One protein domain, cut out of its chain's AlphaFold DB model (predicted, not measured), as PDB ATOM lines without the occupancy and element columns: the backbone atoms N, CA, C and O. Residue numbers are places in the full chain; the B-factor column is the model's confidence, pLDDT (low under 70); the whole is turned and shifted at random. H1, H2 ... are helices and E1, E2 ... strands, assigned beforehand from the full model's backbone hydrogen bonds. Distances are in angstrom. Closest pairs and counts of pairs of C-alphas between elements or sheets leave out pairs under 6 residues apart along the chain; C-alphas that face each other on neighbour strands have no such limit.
ATOM      1  N   LEU A 268      22.626  -6.014  14.175       75.88
ATOM      2  CA  LEU A 268      23.636  -6.037  15.249       75.88
ATOM      3  C   LEU A 268      24.916  -6.778  14.827       75.88
ATOM      4  O   LEU A 268      26.037  -6.366  15.125       75.88
ATOM      5  N   THR A 269      24.736  -7.880  14.101       81.44
ATOM      6  CA  THR A 269      25.818  -8.737  13.603       81.44
ATOM      7  C   THR A 269      25.541  -9.258  12.197       81.44
ATOM      8  O   THR A 269      24.434  -9.115  11.673       81.44
ATOM      9  N   ASP A 270      26.525  -9.896  11.575       79.44
ATOM     10  CA  ASP A 270      26.337 -10.706  10.366       79.44
ATOM     11  C   ASP A 270      25.609 -12.050  10.623       79.44
ATOM     12  O   ASP A 270      25.043 -12.637   9.698       79.44
ATOM     13  N   ASP A 271      25.546 -12.520  11.874       82.94
ATOM     14  CA  ASP A 271      24.935 -13.797  12.257       82.94
ATOM     15  C   ASP A 271      23.414 -13.685  12.465       82.94
ATOM     16  O   ASP A 271      22.910 -13.080  13.415       82.94
ATOM     17  N   SER A 272      22.634 -14.328  11.595       74.88
ATOM     18  CA  SER A 272      21.166 -14.280  11.662       74.88
ATOM     19  C   SER A 272      20.586 -14.891  12.943       74.88
ATOM     20  O   SER A 272      19.492 -14.506  13.343       74.88
ATOM     21  N   ILE A 273      21.289 -15.836  13.581       78.69
ATOM     22  CA  ILE A 273      20.837 -16.470  14.830       78.69
ATOM     23  C   ILE A 273      21.016 -15.508  16.006       78.69
ATOM     24  O   ILE A 273      20.099 -15.352  16.805       78.69
ATOM     25  N   THR A 274      22.151 -14.821  16.100       83.12
ATOM     26  CA  THR A 274      22.392 -13.784  17.115       83.12
ATOM     27  C   THR A 274      21.362 -12.667  16.994       83.12
ATOM     28  O   THR A 274      20.692 -12.350  17.973       83.12
ATOM     29  N   ASN A 275      21.132 -12.175  15.774       79.31
ATOM     30  CA  ASN A 275      20.113 -11.157  15.495       79.31
ATOM     31  C   ASN A 275      18.668 -11.631  15.756       79.31
ATOM     32  O   ASN A 275      17.756 -10.808  15.826       79.31
ATOM     33  N   LEU A 276      18.412 -12.943  15.869       76.19
ATOM     34  CA  LEU A 276      17.083 -13.457  16.217       76.19
ATOM     35  C   LEU A 276      16.748 -13.168  17.684       76.19
ATOM     36  O   LEU A 276      15.609 -12.811  17.961       76.19
ATOM     37  N   TYR A 277      17.737 -13.278  18.574       80.12
ATOM     38  CA  TYR A 277      17.545 -13.204  20.026       80.12
ATOM     39  C   TYR A 277      18.036 -11.902  20.653       80.12
ATOM     40  O   TYR A 277      17.493 -11.486  21.670       80.12
ATOM     41  N   ILE A 278      19.051 -11.261  20.074       87.19
ATOM     42  CA  ILE A 278      19.614 -10.002  20.566       87.19
ATOM     43  C   ILE A 278      19.360  -8.942  19.504       87.19
ATOM     44  O   ILE A 278      19.881  -9.034  18.392       87.19
ATOM     45  N   LYS A 279      18.523  -7.963  19.842       76.81
ATOM     46  CA  LYS A 279      18.117  -6.895  18.920       76.81
ATOM     47  C   LYS A 279      18.972  -5.651  19.068       76.81
ATOM     48  O   LYS A 279      19.279  -5.002  18.079       76.81
ATOM     49  N   GLU A 280      19.396  -5.372  20.294       83.19
ATOM     50  CA  GLU A 280      20.295  -4.274  20.628       83.19
ATOM     51  C   GLU A 280      21.256  -4.729  21.726       83.19
ATOM     52  O   GLU A 280      20.902  -5.572  22.560       83.19
ATOM     53  N   LEU A 281      22.464  -4.170  21.742       88.56
ATOM     54  CA  LEU A 281      23.494  -4.504  22.718       88.56
ATOM     55  C   LEU A 281      24.391  -3.290  22.982       88.56
ATOM     56  O   LEU A 281      24.913  -2.682  22.051       88.56
ATOM     57  N   VAL A 282      24.591  -2.974  24.261       87.94
ATOM     58  CA  VAL A 282      25.471  -1.901  24.736       87.94
ATOM     59  C   VAL A 282      26.536  -2.499  25.641       87.94
ATOM     60  O   VAL A 282      26.223  -3.142  26.644       87.94
ATOM     61  N   VAL A 283      27.794  -2.274  25.284       90.62
ATOM     62  CA  VAL A 283      29.000  -2.726  25.975       90.62
ATOM     63  C   VAL A 283      30.012  -1.576  25.923       90.62
ATOM     64  O   VAL A 283      30.760  -1.451  24.953       90.62
ATOM     65  N   PRO A 284      30.012  -0.682  26.922       80.12
ATOM     66  CA  PRO A 284      30.942   0.438  26.959       80.12
ATOM     67  C   PRO A 284      32.366  -0.042  27.254       80.12
ATOM     68  O   PRO A 284      32.580  -1.139  27.767       80.12
ATOM     69  N   ASP A 285      33.343   0.808  26.937       80.06
ATOM     70  CA  ASP A 285      34.754   0.636  27.309       80.06
ATOM     71  C   ASP A 285      35.466  -0.602  26.714       80.06
ATOM     72  O   ASP A 285      36.575  -0.943  27.127       80.06
ATOM     73  N   ILE A 286      34.873  -1.243  25.696       80.19
ATOM     74  CA  ILE A 286      35.471  -2.339  24.915       80.19
ATOM     75  C   ILE A 286      35.479  -1.982  23.429       80.19
ATOM     76  O   ILE A 286      34.466  -1.561  22.873       80.19
ATOM     77  N   ASN A 287      36.615  -2.197  22.764       81.38
ATOM     78  CA  ASN A 287      36.692  -2.122  21.311       81.38
ATOM     79  C   ASN A 287      36.097  -3.396  20.695       81.38
ATOM     80  O   ASN A 287      36.454  -4.504  21.093       81.38
ATOM     81  N   ILE A 288      35.228  -3.258  19.692       81.25
ATOM     82  CA  ILE A 288      34.607  -4.403  19.008       81.25
ATOM     83  C   ILE A 288      35.628  -5.368  18.391       81.25
ATOM     84  O   ILE A 288      35.358  -6.563  18.305       81.25
ATOM     85  N   GLY A 289      36.819  -4.879  18.021       81.88
ATOM     86  CA  GLY A 289      37.917  -5.708  17.514       81.88
ATOM     87  C   GLY A 289      38.530  -6.645  18.563       81.88
ATOM     88  O   GLY A 289      39.125  -7.660  18.202       81.88
ATOM     89  N   ASP A 290      38.344  -6.347  19.850       87.00
ATOM     90  CA  ASP A 290      38.821  -7.177  20.961       87.00
ATOM     91  C   ASP A 290      37.793  -8.243  21.365       87.00
ATOM     92  O   ASP A 290      38.098  -9.133  22.162       87.00
ATOM     93  N   ILE A 291      36.578  -8.193  20.808       89.62
ATOM     94  CA  ILE A 291      35.512  -9.145  21.104       89.62
ATOM     95  C   ILE A 291      35.742 -10.441  20.331       89.62
ATOM     96  O   ILE A 291      35.757 -10.479  19.104       89.62
ATOM     97  N   LYS A 292      35.869 -11.537  21.073       89.50
ATOM     98  CA  LYS A 292      36.004 -12.889  20.535       89.50
ATOM     99  C   LYS A 292      34.650 -13.557  20.327       89.50
ATOM    100  O   LYS A 292      34.395 -14.089  19.254       89.50
ATOM    101  N   ASN A 293      33.816 -13.574  21.368       91.75
ATOM    102  CA  ASN A 293      32.520 -14.255  21.370       91.75
ATOM    103  C   ASN A 293      31.478 -13.481  22.175       91.75
ATOM    104  O   ASN A 293      31.817 -12.759  23.110       91.75
ATOM    105  N   ILE A 294      30.209 -13.771  21.897       93.69
ATOM    106  CA  ILE A 294      29.080 -13.493  22.784       93.69
ATOM    107  C   ILE A 294      28.494 -14.799  23.329       93.69
ATOM    108  O   ILE A 294      28.352 -15.787  22.599       93.69
ATOM    109  N   ARG A 295      28.145 -14.798  24.618       95.44
ATOM    110  CA  ARG A 295      27.462 -15.892  25.316       95.44
ATOM    111  C   ARG A 295      26.169 -15.380  25.938       95.44
ATOM    112  O   ARG A 295      26.236 -14.578  26.861       95.44
ATOM    113  N   LEU A 296      25.020 -15.868  25.475       95.00
ATOM    114  CA  LEU A 296      23.705 -15.568  26.052       95.00
ATOM    115  C   LEU A 296      23.120 -16.834  26.679       95.00
ATOM    116  O   LEU A 296      22.941 -17.845  26.004       95.00
ATOM    117  N   ASN A 297      22.812 -16.761  27.966       94.31
ATOM    118  CA  ASN A 297      22.228 -17.828  28.762       94.31
ATOM    119  C   ASN A 297      20.893 -17.338  29.314       94.31
ATOM    120  O   ASN A 297      20.880 -16.370  30.068       94.31
ATOM    121  N   LEU A 298      19.793 -18.000  28.967       90.88
ATOM    122  CA  LEU A 298      18.463 -17.679  29.485       90.88
ATOM    123  C   LEU A 298      17.915 -18.889  30.245       90.88
ATOM    124  O   LEU A 298      17.953 -20.019  29.745       90.88
ATOM    125  N   CYS A 299      17.430 -18.647  31.460       88.31
ATOM    126  CA  CYS A 299      16.860 -19.651  32.361       88.31
ATOM    127  C   CYS A 299      17.779 -20.836  32.698       88.31
ATOM    128  O   CYS A 299      17.300 -21.937  32.954       88.31
ATOM    129  N   ILE A 300      19.105 -20.661  32.724       93.44
ATOM    130  CA  ILE A 300      20.011 -21.787  33.004       93.44
ATOM    131  C   ILE A 300      20.081 -22.071  34.501       93.44
ATOM    132  O   ILE A 300      20.387 -21.188  35.294       93.44
ATOM    133  N   PHE A 301      19.860 -23.331  34.877       93.19
ATOM    134  CA  PHE A 301      20.011 -23.795  36.251       93.19
ATOM    135  C   PHE A 301      21.476 -24.129  36.565       93.19
ATOM    136  O   PHE A 301      22.053 -25.030  35.950       93.19
ATOM    137  N   VAL A 302      22.074 -23.421  37.525       91.44
ATOM    138  CA  VAL A 302      23.458 -23.637  37.977       91.44
ATOM    139  C   VAL A 302      23.499 -23.633  39.503       91.44
ATOM    140  O   VAL A 302      23.046 -22.691  40.151       91.44
ATOM    141  N   GLY A 303      24.056 -24.696  40.092       90.81
ATOM    142  CA  GLY A 303      24.091 -24.870  41.545       90.81
ATOM    143  C   GLY A 303      22.683 -25.039  42.120       90.81
ATOM    144  O   GLY A 303      22.130 -26.133  42.065       90.81
ATOM    145  N   SER A 304      22.120 -23.954  42.663       91.50
ATOM    146  CA  SER A 304      20.781 -23.915  43.270       91.50
ATOM    147  C   SER A 304      19.885 -22.779  42.756       91.50
ATOM    148  O   SER A 304      18.841 -22.538  43.356       91.50
ATOM    149  N   LYS A 305      20.286 -22.054  41.702       92.44
ATOM    150  CA  LYS A 305      19.543 -20.904  41.154       92.44
ATOM    151  C   LYS A 305      19.428 -20.972  39.630       92.44
ATOM    152  O   LYS A 305      20.211 -21.658  38.968       92.44
ATOM    153  N   TYR A 306      18.458 -20.240  39.088       89.25
ATOM    154  CA  TYR A 306      18.279 -20.015  37.653       89.25
ATOM    155  C   TYR A 306      18.892 -18.674  37.246       89.25
ATOM    156  O   TYR A 306      18.783 -17.707  37.993       89.25
ATOM    157  N   TYR A 307      19.530 -18.610  36.076       90.19
ATOM    158  CA  TYR A 307      20.260 -17.427  35.621       90.19
ATOM    159  C   TYR A 307      19.820 -16.951  34.237       90.19
ATOM    160  O   TYR A 307      19.738 -17.749  33.297       90.19
ATOM    161  N   ASN A 308      19.668 -15.630  34.112       88.19
ATOM    162  CA  ASN A 308      19.719 -14.908  32.842       88.19
ATOM    163  C   ASN A 308      21.040 -14.140  32.797       88.19
ATOM    164  O   ASN A 308      21.294 -13.300  33.661       88.19
ATOM    165  N   ALA A 309      21.887 -14.417  31.811       93.94
ATOM    166  CA  ALA A 309      23.188 -13.777  31.708       93.94
ATOM    167  C   ALA A 309      23.642 -13.583  30.262       93.94
ATOM    168  O   ALA A 309      23.426 -14.444  29.408       93.94
ATOM    169  N   CYS A 310      24.337 -12.477  30.015       95.12
ATOM    170  CA  CYS A 310      25.012 -12.198  28.758       95.12
ATOM    171  C   CYS A 310      26.464 -11.797  29.032       95.12
ATOM    172  O   CYS A 310      26.733 -10.906  29.842       95.12
ATOM    173  N   TYR A 311      27.397 -12.456  28.350       95.56
ATOM    174  CA  TYR A 311      28.829 -12.222  28.483       95.56
ATOM    175  C   TYR A 311      29.478 -11.984  27.126       95.56
ATOM    176  O   TYR A 311      29.097 -12.597  26.127       95.56
ATOM    177  N   ILE A 312      30.521 -11.163  27.132       94.31
ATOM    178  CA  ILE A 312      31.424 -10.950  26.007       94.31
ATOM    179  C   ILE A 312      32.784 -11.542  26.367       94.31
ATOM    180  O   ILE A 312      33.397 -11.143  27.356       94.31
ATOM    181  N   ASP A 313      33.257 -12.498  25.577       93.62
ATOM    182  CA  ASP A 313      34.610 -13.033  25.721       93.62
ATOM    183  C   ASP A 313      35.577 -12.158  24.917       93.62
ATOM    184  O   ASP A 313      35.303 -11.851  23.757       93.62
ATOM    185  N   LEU A 314      36.711 -11.784  25.510       91.38
ATOM    186  CA  LEU A 314      37.702 -10.879  24.915       91.38
ATOM    187  C   LEU A 314      38.974 -11.618  24.467       91.38
ATOM    188  O   LEU A 314      39.346 -12.650  25.034       91.38
ATOM    189  N   ASN A 315      39.676 -11.057  23.481       83.69
ATOM    190  CA  ASN A 315      41.011 -11.477  23.046       83.69
ATOM    191  C   ASN A 315      42.111 -10.637  23.735       83.69
ATOM    192  O   ASN A 315      41.962  -9.424  23.833       83.69
ATOM    193  N   PRO A 316      43.246 -11.225  24.175       70.06
ATOM    194  CA  PRO A 316      43.560 -12.656  24.209       70.06
ATOM    195  C   PRO A 316      42.914 -13.407  25.392       70.06
ATOM    196  O   PRO A 316      42.728 -14.619  25.294       70.06
ATOM    197  N   THR A 317      42.550 -12.718  26.482       72.69
ATOM    198  CA  THR A 317      41.852 -13.293  27.649       72.69
ATOM    199  C   THR A 317      41.055 -12.230  28.404       72.69
ATOM    200  O   THR A 317      41.617 -11.212  28.797       72.69
ATOM    201  N   GLY A 318      39.780 -12.502  28.685       86.44
ATOM    202  CA  GLY A 318      38.915 -11.670  29.524       86.44
ATOM    203  C   GLY A 318      37.445 -12.030  29.316       86.44
ATOM    204  O   GLY A 318      37.088 -12.565  28.268       86.44
ATOM    205  N   VAL A 319      36.603 -11.766  30.313       92.25
ATOM    206  CA  VAL A 319      35.144 -11.887  30.199       92.25
ATOM    207  C   VAL A 319      34.537 -10.596  30.713       92.25
ATOM    208  O   VAL A 319      34.795 -10.202  31.849       92.25
ATOM    209  N   TYR A 320      33.728  -9.956  29.880       92.38
ATOM    210  CA  TYR A 320      32.938  -8.802  30.261       92.38
ATOM    211  C   TYR A 320      31.495  -9.223  30.495       92.38
ATOM    212  O   TYR A 320      30.849  -9.801  29.620       92.38
ATOM    213  N   THR A 321      30.982  -8.935  31.686       93.50
ATOM    214  CA  THR A 321      29.593  -9.229  32.034       93.50
ATOM    215  C   THR A 321      28.706  -8.093  31.552       93.50
ATOM    216  O   THR A 321      28.765  -6.990  32.092       93.50
ATOM    217  N   VAL A 322      27.856  -8.368  30.563       91.44
ATOM    218  CA  VAL A 322      26.826  -7.420  30.125       91.44
ATOM    219  C   VAL A 322      25.744  -7.364  31.196       91.44
ATOM    220  O   VAL A 322      25.518  -6.318  31.786       91.44
ATOM    221  N   PHE A 323      25.164  -8.510  31.548       89.75
ATOM    222  CA  PHE A 323      24.282  -8.664  32.705       89.75
ATOM    223  C   PHE A 323      24.369 -10.090  33.249       89.75
ATOM    224  O   PHE A 323      24.704 -11.021  32.515       89.75
ATOM    225  N   GLU A 324      24.056 -10.254  34.531       92.75
ATOM    226  CA  GLU A 324      23.960 -11.552  35.198       92.75
ATOM    227  C   GLU A 324      22.971 -11.429  36.359       92.75
ATOM    228  O   GLU A 324      23.269 -10.804  37.376       92.75
ATOM    229  N   ASN A 325      21.790 -12.019  36.192       85.31
ATOM    230  CA  ASN A 325      20.717 -11.994  37.178       85.31
ATOM    231  C   ASN A 325      20.394 -13.423  37.611       85.31
ATOM    232  O   ASN A 325      20.331 -14.324  36.770       85.31
ATOM    233  N   ALA A 326      20.179 -13.619  38.912       88.69
ATOM    234  CA  ALA A 326      19.902 -14.916  39.516       88.69
ATOM    235  C   ALA A 326      18.516 -14.930  40.171       88.69
ATOM    236  O   ALA A 326      18.161 -13.990  40.878       88.69
ATOM    237  N   TYR A 327      17.790 -16.029  39.997       84.44
ATOM    238  CA  TYR A 327      16.406 -16.205  40.433       84.44
ATOM    239  C   TYR A 327      16.243 -17.541  41.162       84.44
ATOM    240  O   TYR A 327      16.964 -18.507  40.882       84.44
ATOM    241  N   ASP A 328      15.296 -17.606  42.097       88.69
ATOM    242  CA  ASP A 328      15.078 -18.812  42.908       88.69
ATOM    243  C   ASP A 328      14.213 -19.848  42.177       88.69
ATOM    244  O   ASP A 328      14.321 -21.049  42.434       88.69
ATOM    245  N   THR A 329      13.393 -19.409  41.215       84.62
ATOM    246  CA  THR A 329      12.508 -20.282  40.432       84.62
ATOM    247  C   THR A 329      12.701 -20.112  38.926       84.62
ATOM    248  O   THR A 329      13.157 -19.072  38.444       84.62
ATOM    249  N   PHE A 330      12.343 -21.150  38.165       82.81
ATOM    250  CA  PHE A 330      12.378 -21.112  36.702       82.81
ATOM    251  C   PHE A 330      11.404 -20.070  36.142       82.81
ATOM    252  O   PHE A 330      11.783 -19.309  35.257       82.81
ATOM    253  N   ASP A 331      10.182 -20.009  36.678       77.00
ATOM    254  CA  ASP A 331       9.125 -19.116  36.187       77.00
ATOM    255  C   ASP A 331       9.505 -17.641  36.359       77.00
ATOM    256  O   ASP A 331       9.341 -16.842  35.441       77.00
ATOM    257  N   GLU A 332      10.092 -17.280  37.502       71.12
ATOM    258  CA  GLU A 332      10.621 -15.936  37.740       71.12
ATOM    259  C   GLU A 332      11.732 -15.588  36.741       71.12
ATOM    260  O   GLU A 332      11.728 -14.512  36.141       71.12
ATOM    261  N   CYS A 333      12.645 -16.528  36.490       74.69
ATOM    262  CA  CYS A 333      13.706 -16.352  35.507       74.69
ATOM    263  C   CYS A 333      13.148 -16.187  34.082       74.69
ATOM    264  O   CYS A 333      13.614 -15.327  33.337       74.69
ATOM    265  N   ALA A 334      12.147 -16.988  33.701       72.19
ATOM    266  CA  ALA A 334      11.506 -16.958  32.387       72.19
ATOM    267  C   ALA A 334      10.711 -15.666  32.156       72.19
ATOM    268  O   ALA A 334      10.774 -15.088  31.074       72.19
ATOM    269  N   ASN A 335      10.046 -15.143  33.184       69.31
ATOM    270  CA  ASN A 335       9.326 -13.873  33.090       69.31
ATOM    271  C   ASN A 335      10.262 -12.656  32.948       69.31
ATOM    272  O   ASN A 335       9.821 -11.605  32.493       69.31
ATOM    273  N   ASN A 336      11.548 -12.797  33.289       68.56
ATOM    274  CA  ASN A 336      12.548 -11.721  33.257       68.56
ATOM    275  C   ASN A 336      13.657 -11.936  32.204       68.56
ATOM    276  O   ASN A 336      14.720 -11.320  32.286       68.56
ATOM    277  N   CYS A 337      13.462 -12.847  31.245       67.94
ATOM    278  CA  CYS A 337      14.470 -13.170  30.224       67.94
ATOM    279  C   CYS A 337      14.255 -12.460  28.875       67.94
ATOM    280  O   CYS A 337      15.073 -12.616  27.970       67.94
ATOM    281  N   ASN A 338      13.173 -11.688  28.749       73.25
ATOM    282  CA  ASN A 338      12.730 -11.016  27.530       73.25
ATOM    283  C   ASN A 338      12.570  -9.505  27.779       73.25
ATOM    284  O   ASN A 338      12.145  -9.107  28.861       73.25
ATOM    285  N   GLY A 339      12.867  -8.667  26.782       65.00
ATOM    286  CA  GLY A 339      12.867  -7.205  26.907       65.00
ATOM    287  C   GLY A 339      14.257  -6.615  27.179       65.00
ATOM    288  O   GLY A 339      15.280  -7.247  26.907       65.00
ATOM    289  N   VAL A 340      14.308  -5.370  27.663       70.81
ATOM    290  CA  VAL A 340      15.578  -4.697  27.984       70.81
ATOM    291  C   VAL A 340      16.091  -5.165  29.341       70.81
ATOM    292  O   VAL A 340      15.402  -5.031  30.350       70.81
ATOM    293  N   ILE A 341      17.328  -5.659  29.370       80.75
ATOM    294  CA  ILE A 341      18.038  -6.038  30.593       80.75
ATOM    295  C   ILE A 341      19.320  -5.212  30.660       80.75
ATOM    296  O   ILE A 341      20.199  -5.350  29.807       80.75
ATOM    297  N   TYR A 342      19.425  -4.349  31.669       78.94
ATOM    298  CA  TYR A 342      20.545  -3.425  31.826       78.94
ATOM    299  C   TYR A 342      21.227  -3.582  33.183       78.94
ATOM    300  O   TYR A 342      20.582  -3.750  34.214       78.94
ATOM    301  N   ASN A 343      22.551  -3.501  33.175       80.25
ATOM    302  CA  ASN A 343      23.411  -3.546  34.342       80.25
ATOM    303  C   ASN A 343      24.029  -2.164  34.560       80.25
ATOM    304  O   ASN A 343      24.973  -1.772  33.870       80.25
ATOM    305  N   GLU A 344      23.525  -1.436  35.555       69.81
ATOM    306  CA  GLU A 344      23.976  -0.073  35.854       69.81
ATOM    307  C   GLU A 344      25.463   0.010  36.203       69.81
ATOM    308  O   GLU A 344      26.144   0.949  35.791       69.81
ATOM    309  N   LYS A 345      25.989  -0.990  36.921       78.69
ATOM    310  CA  LYS A 345      27.385  -1.002  37.374       78.69
ATOM    311  C   LYS A 345      28.358  -1.040  36.199       78.69
ATOM    312  O   LYS A 345      29.361  -0.334  36.216       78.69
ATOM    313  N   ASN A 346      28.044  -1.853  35.192       77.56
ATOM    314  CA  ASN A 346      28.870  -2.019  33.996       77.56
ATOM    315  C   ASN A 346      28.412  -1.117  32.841       77.56
ATOM    316  O   ASN A 346      28.978  -1.187  31.754       77.56
ATOM    317  N   LYS A 347      27.364  -0.310  33.054       81.38
ATOM    318  CA  LYS A 347      26.721   0.535  32.039       81.38
ATOM    319  C   LYS A 347      26.426  -0.209  30.724       81.38
ATOM    320  O   LYS A 347      26.530   0.352  29.636       81.38
ATOM    321  N   ALA A 348      26.096  -1.491  30.836       86.50
ATOM    322  CA  ALA A 348      25.968  -2.425  29.726       86.50
ATOM    323  C   ALA A 348      24.592  -3.087  29.762       86.50
ATOM    324  O   ALA A 348      24.021  -3.272  30.834       86.50
ATOM    325  N   GLY A 349      24.050  -3.473  28.613       85.31
ATOM    326  CA  GLY A 349      22.738  -4.113  28.558       85.31
ATOM    327  C   GLY A 349      22.379  -4.624  27.177       85.31
ATOM    328  O   GLY A 349      23.073  -4.339  26.205       85.31
ATOM    329  N   ALA A 350      21.292  -5.385  27.092       85.69
ATOM    330  CA  ALA A 350      20.793  -5.934  25.838       85.69
ATOM    331  C   ALA A 350      19.265  -5.839  25.751       85.69
ATOM    332  O   ALA A 350      18.579  -5.944  26.768       85.69
ATOM    333  N   LEU A 351      18.746  -5.696  24.531       81.81
ATOM    334  CA  LEU A 351      17.345  -5.951  24.206       81.81
ATOM    335  C   LEU A 351      17.241  -7.394  23.719       81.81
ATOM    336  O   LEU A 351      17.747  -7.730  22.642       81.81
ATOM    337  N   ILE A 352      16.598  -8.231  24.525       80.69
ATOM    338  CA  ILE A 352      16.406  -9.649  24.239       80.69
ATOM    339  C   ILE A 352      14.993  -9.875  23.710       80.69
ATOM    340  O   ILE A 352      14.032  -9.379  24.293       80.69
ATOM    341  N   GLU A 353      14.879 -10.648  22.632       73.94
ATOM    342  CA  GLU A 353      13.603 -11.165  22.140       73.94
ATOM    343  C   GLU A 353      13.597 -12.695  22.239       73.94
ATOM    344  O   GLU A 353      14.188 -13.411  21.428       73.94
ATOM    345  N   TYR A 354      12.954 -13.204  23.286       68.75
ATOM    346  CA  TYR A 354      12.846 -14.624  23.585       68.75
ATOM    347  C   TYR A 354      11.471 -14.950  24.172       68.75
ATOM    348  O   TYR A 354      11.092 -14.454  25.227       68.75
ATOM    349  N   SER A 355      10.721 -15.820  23.497       57.88
ATOM    350  CA  SER A 355       9.370 -16.239  23.902       57.88
ATOM    351  C   SER A 355       9.291 -17.728  24.269       57.88
ATOM    352  O   SER A 355       8.226 -18.342  24.184       57.88
ATOM    353  N   GLY A 356      10.431 -18.359  24.568       61.25
ATOM    354  CA  GLY A 356      10.510 -19.794  24.837       61.25
ATOM    355  C   GLY A 356      10.256 -20.150  26.304       61.25
ATOM    356  O   GLY A 356      10.528 -19.373  27.206       61.25
ATOM    357  N   ILE A 357       9.767 -21.370  26.541       62.88
ATOM    358  CA  ILE A 357       9.467 -21.918  27.882       62.88
ATOM    359  C   ILE A 357      10.533 -22.919  28.370       62.88
ATOM    360  O   ILE A 357      10.224 -23.854  29.106       62.88
ATOM    361  N   LYS A 358      11.777 -22.816  27.888       77.50
ATOM    362  CA  LYS A 358      12.871 -23.755  28.206       77.50
ATOM    363  C   LYS A 358      14.195 -23.013  28.374       77.50
ATOM    364  O   LYS A 358      14.340 -21.894  27.910       77.50
ATOM    365  N   ASN A 359      15.183 -23.671  28.973       86.00
ATOM    366  CA  ASN A 359      16.541 -23.132  29.058       86.00
ATOM    367  C   ASN A 359      17.122 -22.928  27.652       86.00
ATOM    368  O   ASN A 359      16.949 -23.777  26.770       86.00
ATOM    369  N   PHE A 360      17.856 -21.835  27.466       88.25
ATOM    370  CA  PHE A 360      18.484 -21.489  26.198       88.25
ATOM    371  C   PHE A 360      19.935 -21.050  26.400       88.25
ATOM    372  O   PHE A 360      20.265 -20.324  27.337       88.25
ATOM    373  N   THR A 361      20.800 -21.488  25.487       91.12
ATOM    374  CA  THR A 361      22.213 -21.112  25.440       91.12
ATOM    375  C   THR A 361      22.587 -20.764  24.013       91.12
ATOM    376  O   THR A 361      22.399 -21.566  23.096       91.12
ATOM    377  N   LEU A 362      23.194 -19.599  23.843       90.25
ATOM    378  CA  LEU A 362      23.822 -19.163  22.612       90.25
ATOM    379  C   LEU A 362      25.291 -18.868  22.895       90.25
ATOM    380  O   LEU A 362      25.627 -18.169  23.845       90.25
ATOM    381  N   THR A 363      26.181 -19.397  22.062       94.12
ATOM    382  CA  THR A 363      27.591 -18.996  22.016       94.12
ATOM    383  C   THR A 363      27.986 -18.847  20.557       94.12
ATOM    384  O   THR A 363      27.830 -19.789  19.768       94.12
ATOM    385  N   ARG A 364      28.422 -17.645  20.180       89.25
ATOM    386  CA  ARG A 364      28.720 -17.270  18.792       89.25
ATOM    387  C   ARG A 364      29.918 -16.328  18.728       89.25
ATOM    388  O   ARG A 364      30.169 -15.595  19.680       89.25
ATOM    389  N   SER A 365      30.597 -16.335  17.586       89.12
ATOM    390  CA  SER A 365      31.707 -15.434  17.237       89.12
ATOM    391  C   SER A 365      31.301 -14.547  16.049       89.12
ATOM    392  O   SER A 365      31.872 -14.697  14.969       89.12
ATOM    393  N   PRO A 366      30.237 -13.731  16.173       82.69
ATOM    394  CA  PRO A 366      29.760 -12.932  15.051       82.69
ATOM    395  C   PRO A 366      30.756 -11.829  14.677       82.69
ATOM    396  O   PRO A 366      31.519 -11.366  15.529       82.69
ATOM    397  N   LEU A 367      30.689 -11.354  13.431       81.44
ATOM    398  CA  LEU A 367      31.262 -10.062  13.072       81.44
ATOM    399  C   LEU A 367      30.268  -8.962  13.451       81.44
ATOM    400  O   LEU A 367      29.083  -9.005  13.103       81.44
ATOM    401  N   TRP A 368      30.762  -7.983  14.201       80.56
ATOM    402  CA  TRP A 368      29.987  -6.826  14.635       80.56
ATOM    403  C   TRP A 368      29.962  -5.784  13.527       80.56
ATOM    404  O   TRP A 368      31.005  -5.428  12.979       80.56
ATOM    405  N   ASN A 369      28.772  -5.283  13.210       73.12
ATOM    406  CA  ASN A 369      28.602  -4.338  12.106       73.12
ATOM    407  C   ASN A 369      28.759  -2.872  12.544       73.12
ATOM    408  O   ASN A 369      28.849  -1.984  11.699       73.12
ATOM    409  N   HIS A 370      28.769  -2.614  13.853       71.44
ATOM    410  CA  HIS A 370      28.919  -1.294  14.456       71.44
ATOM    411  C   HIS A 370      29.456  -1.415  15.891       71.44
ATOM    412  O   HIS A 370      29.457  -2.499  16.479       71.44
ATOM    413  N   ASP A 371      29.888  -0.291  16.467       75.75
ATOM    414  CA  ASP A 371      30.303  -0.227  17.870       75.75
ATOM    415  C   ASP A 371      29.129  -0.576  18.807       75.75
ATOM    416  O   ASP A 371      27.975  -0.257  18.526       75.75
ATOM    417  N   LEU A 372      29.393  -1.199  19.957       82.88
ATOM    418  CA  LEU A 372      28.356  -1.595  20.924       82.88
ATOM    419  C   LEU A 372      28.035  -0.465  21.910       82.88
ATOM    420  O   LEU A 372      28.163  -0.614  23.121       82.88
ATOM    421  N   THR A 373      27.657   0.704  21.400       78.31
ATOM    422  CA  THR A 373      27.361   1.887  22.232       78.31
ATOM    423  C   THR A 373      25.872   2.207  22.281       78.31
ATOM    424  O   THR A 373      25.095   1.736  21.452       78.31
ATOM    425  N   ILE A 374      25.477   3.060  23.232       67.19
ATOM    426  CA  ILE A 374      24.078   3.460  23.440       67.19
ATOM    427  C   ILE A 374      23.441   4.147  22.220       67.19
ATOM    428  O   ILE A 374      22.221   4.131  22.079       67.19
ATOM    429  N   ASP A 375      24.243   4.716  21.316       64.69
ATOM    430  CA  ASP A 375      23.744   5.363  20.100       64.69
ATOM    431  C   ASP A 375      23.268   4.368  19.027       64.69
ATOM    432  O   ASP A 375      22.535   4.763  18.127       64.69
ATOM    433  N   PHE A 376      23.599   3.077  19.172       69.25
ATOM    434  CA  PHE A 376      23.109   1.973  18.324       69.25
ATOM    435  C   PHE A 376      22.097   1.079  19.024       69.25
ATOM    436  O   PHE A 376      21.773  -0.001  18.538       69.25
ATOM    437  N   ALA A 377      21.623   1.510  20.189       68.88
ATOM    438  CA  ALA A 377      20.652   0.782  20.979       68.88
ATOM    439  C   ALA A 377      19.503   1.718  21.383       68.88
ATOM    440  O   ALA A 377      19.385   2.081  22.558       68.88
ATOM    441  N   PRO A 378      18.689   2.185  20.416       59.22
ATOM    442  CA  PRO A 378      17.657   3.187  20.663       59.22
ATOM    443  C   PRO A 378      16.600   2.722  21.674       59.22
ATOM    444  O   PRO A 378      16.152   3.522  22.496       59.22
ATOM    445  N   THR A 379      16.231   1.441  21.692       54.78
ATOM    446  CA  THR A 379      15.285   0.891  22.673       54.78
ATOM    447  C   THR A 379      15.896   0.837  24.072       54.78
ATOM    448  O   THR A 379      15.234   1.217  25.038       54.78
ATOM    449  N   ILE A 380      17.165   0.438  24.204       63.38
ATOM    450  CA  ILE A 380      17.882   0.469  25.491       63.38
ATOM    451  C   ILE A 380      18.058   1.918  25.967       63.38
ATOM    452  O   ILE A 380      17.809   2.219  27.133       63.38
ATOM    453  N   LYS A 381      18.408   2.845  25.068       57.47
ATOM    454  CA  LYS A 381      18.483   4.290  25.341       57.47
ATOM    455  C   LYS A 381      17.146   4.818  25.861       57.47
ATOM    456  O   LYS A 381      17.113   5.503  26.880       57.47
ATOM    457  N   ASN A 382      16.040   4.436  25.226       49.31
ATOM    458  CA  ASN A 382      14.691   4.795  25.662       49.31
ATOM    459  C   ASN A 382      14.328   4.187  27.029       49.31
ATOM    460  O   ASN A 382      13.732   4.874  27.855       49.31
ATOM    461  N   TYR A 383      14.727   2.941  27.304       53.78
ATOM    462  CA  TYR A 383      14.531   2.288  28.603       53.78
ATOM    463  C   TYR A 383      15.267   3.015  29.743       53.78
ATOM    464  O   TYR A 383      14.670   3.290  30.783       53.78
ATOM    465  N   LEU A 384      16.528   3.405  29.535       53.88
ATOM    466  CA  LEU A 384      17.309   4.163  30.526       53.88
ATOM    467  C   LEU A 384      16.736   5.560  30.784       53.88
ATOM    468  O   LEU A 384      16.738   6.044  31.920       53.88
ATOM    469  N   ASN A 385      16.194   6.187  29.740       43.88
ATOM    470  CA  ASN A 385      15.484   7.455  29.864       43.88
ATOM    471  C   ASN A 385      14.186   7.286  30.682       43.88
ATOM    472  O   ASN A 385      13.948   8.073  31.594       43.88
ATOM    473  N   LYS A 386      13.398   6.224  30.444       40.47
ATOM    474  CA  LYS A 386      12.173   5.892  31.205       40.47
ATOM    475  C   LYS A 386      12.434   5.637  32.699       40.47
ATOM    476  O   LYS A 386      11.712   6.169  33.534       40.47
ATOM    477  N   PHE A 387      13.488   4.903  33.053       37.31
ATOM    478  CA  PHE A 387      13.820   4.604  34.458       37.31
ATOM    479  C   PHE A 387      14.192   5.855  35.282       37.31
ATOM    480  O   PHE A 387      13.996   5.910  36.494       37.31
ATOM    481  N   THR A 388      14.705   6.894  34.620       37.03
ATOM    482  CA  THR A 388      15.042   8.179  35.256       37.03
ATOM    483  C   THR A 388      13.801   9.064  35.456       37.03
ATOM    484  O   THR A 388      13.745   9.826  36.415       37.03
ATOM    485  N   ILE A 389      12.789   8.920  34.595       33.38
ATOM    486  CA  ILE A 389      11.475   9.583  34.668       33.38
ATOM    487  C   ILE A 389      10.627   9.037  35.823       33.38
ATOM    488  O   ILE A 389      10.027   9.805  36.567       33.38
ATOM    489  N   GLU A 390      10.593   7.715  36.000       36.44
ATOM    490  CA  GLU A 390       9.827   7.074  37.078       36.44
ATOM    491  C   GLU A 390      10.359   7.499  38.460       36.44
ATOM    492  O   GLU A 390       9.576   7.886  39.320       36.44
TER     493      GLU A 390
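This is residues 268 to 390 of the 771 residues of an uncharacterized protein of Parabacteroides distasonis (UniProt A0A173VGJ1). Two sheets lie partly face to face as a sandwich with crossed strands: a large, twisted sheet of three long strands, E4, E3 and E2, with the shorter E7 at the edge beside E2, and a small one of E1, E6 and E5, which comes close to it at E4. H3 crosses the small sheet on the face away from the large one, and its residues 385 to 390 stick out; H2 covers E3 near the turn between E2 and E3. The 123 printed residues hold three named helices and seven named strands, in the order H1 E1 E2 E3 E4 H2 E5 E6 E7 H3; both sheets are antiparallel, and the class is mixed, helices and strands. The whole is compact, with a radius of gyration of the C-alphas of 13.9 A and spans of 37 by 37 by 26 A.

Start at H1, residues 274 to 277, and E1, residues 278 to 282. Next look at E2, residues 291 to 302, E3, 305 to 314, and E4, 319 to 327: they form a meander, each strand the antiparallel neighbour of the one before. N 297 and O 309 are 2.8 A apart across the hairpin E2 and E3, and N 310 and O 323 are 2.9 A apart across the hairpin E3 and E4. H2, residues 330 to 335, is on this sheet over E3, at a height over the sheet of 8.0 A; its closest C-alphas to E2 are those of Cys 333 and Cys 299, 5.5 A apart. Then come E5, residues 339 to 343, and E6, 348 to 352, a hairpin with N 341 and O 350 at 2.9 A. E6 also pairs with E1, N 282 and O 349 at 2.8 A. The closest C-alphas of E4 and E6, Val 322 and Ala 348, are 5.1 A apart. E7, residues 360 to 364, is E2's antiparallel neighbour, N 296 and O 362 at 2.9 A. The two sheets form a sandwich, two sheets face to face, their strands at 66 degrees. H1 only grazes both sheets. H3, residues 378 to 390, makes two layers with the sheet E1 E6 E5, a helix on one face, running across the strands at 68 degrees to E5 on the local plane; the closest C-alphas of H3 and E5, Ile 380 and Val 340, are 6.2 A apart. In H2 and H3 every O i to N i+4 pair is within hydrogen-bond range; H1 is too short for such a pair.

Find C-alpha 274 at (22.392, -13.784, 17.115), where H1 begins. E2 runs 25.3 A from C-alpha 291 at (35.512, -9.145, 21.104) and bends by 93 degrees at residue 299. E3 measures 26.3 A, E4 21.8 A and H3 18.6 A, ending at C-alpha 390, (9.827, 7.074, 37.078).

The two C-alphas farthest apart, those of Pro 316 and Glu 390, are 41.1 A apart. The printed part has no cut, and its one long link joins E7 to H3. Look for pLDDT under 70 in 26 residues, among them 354 to 357 and 374 to 390; the mean of the printed part is 78.8.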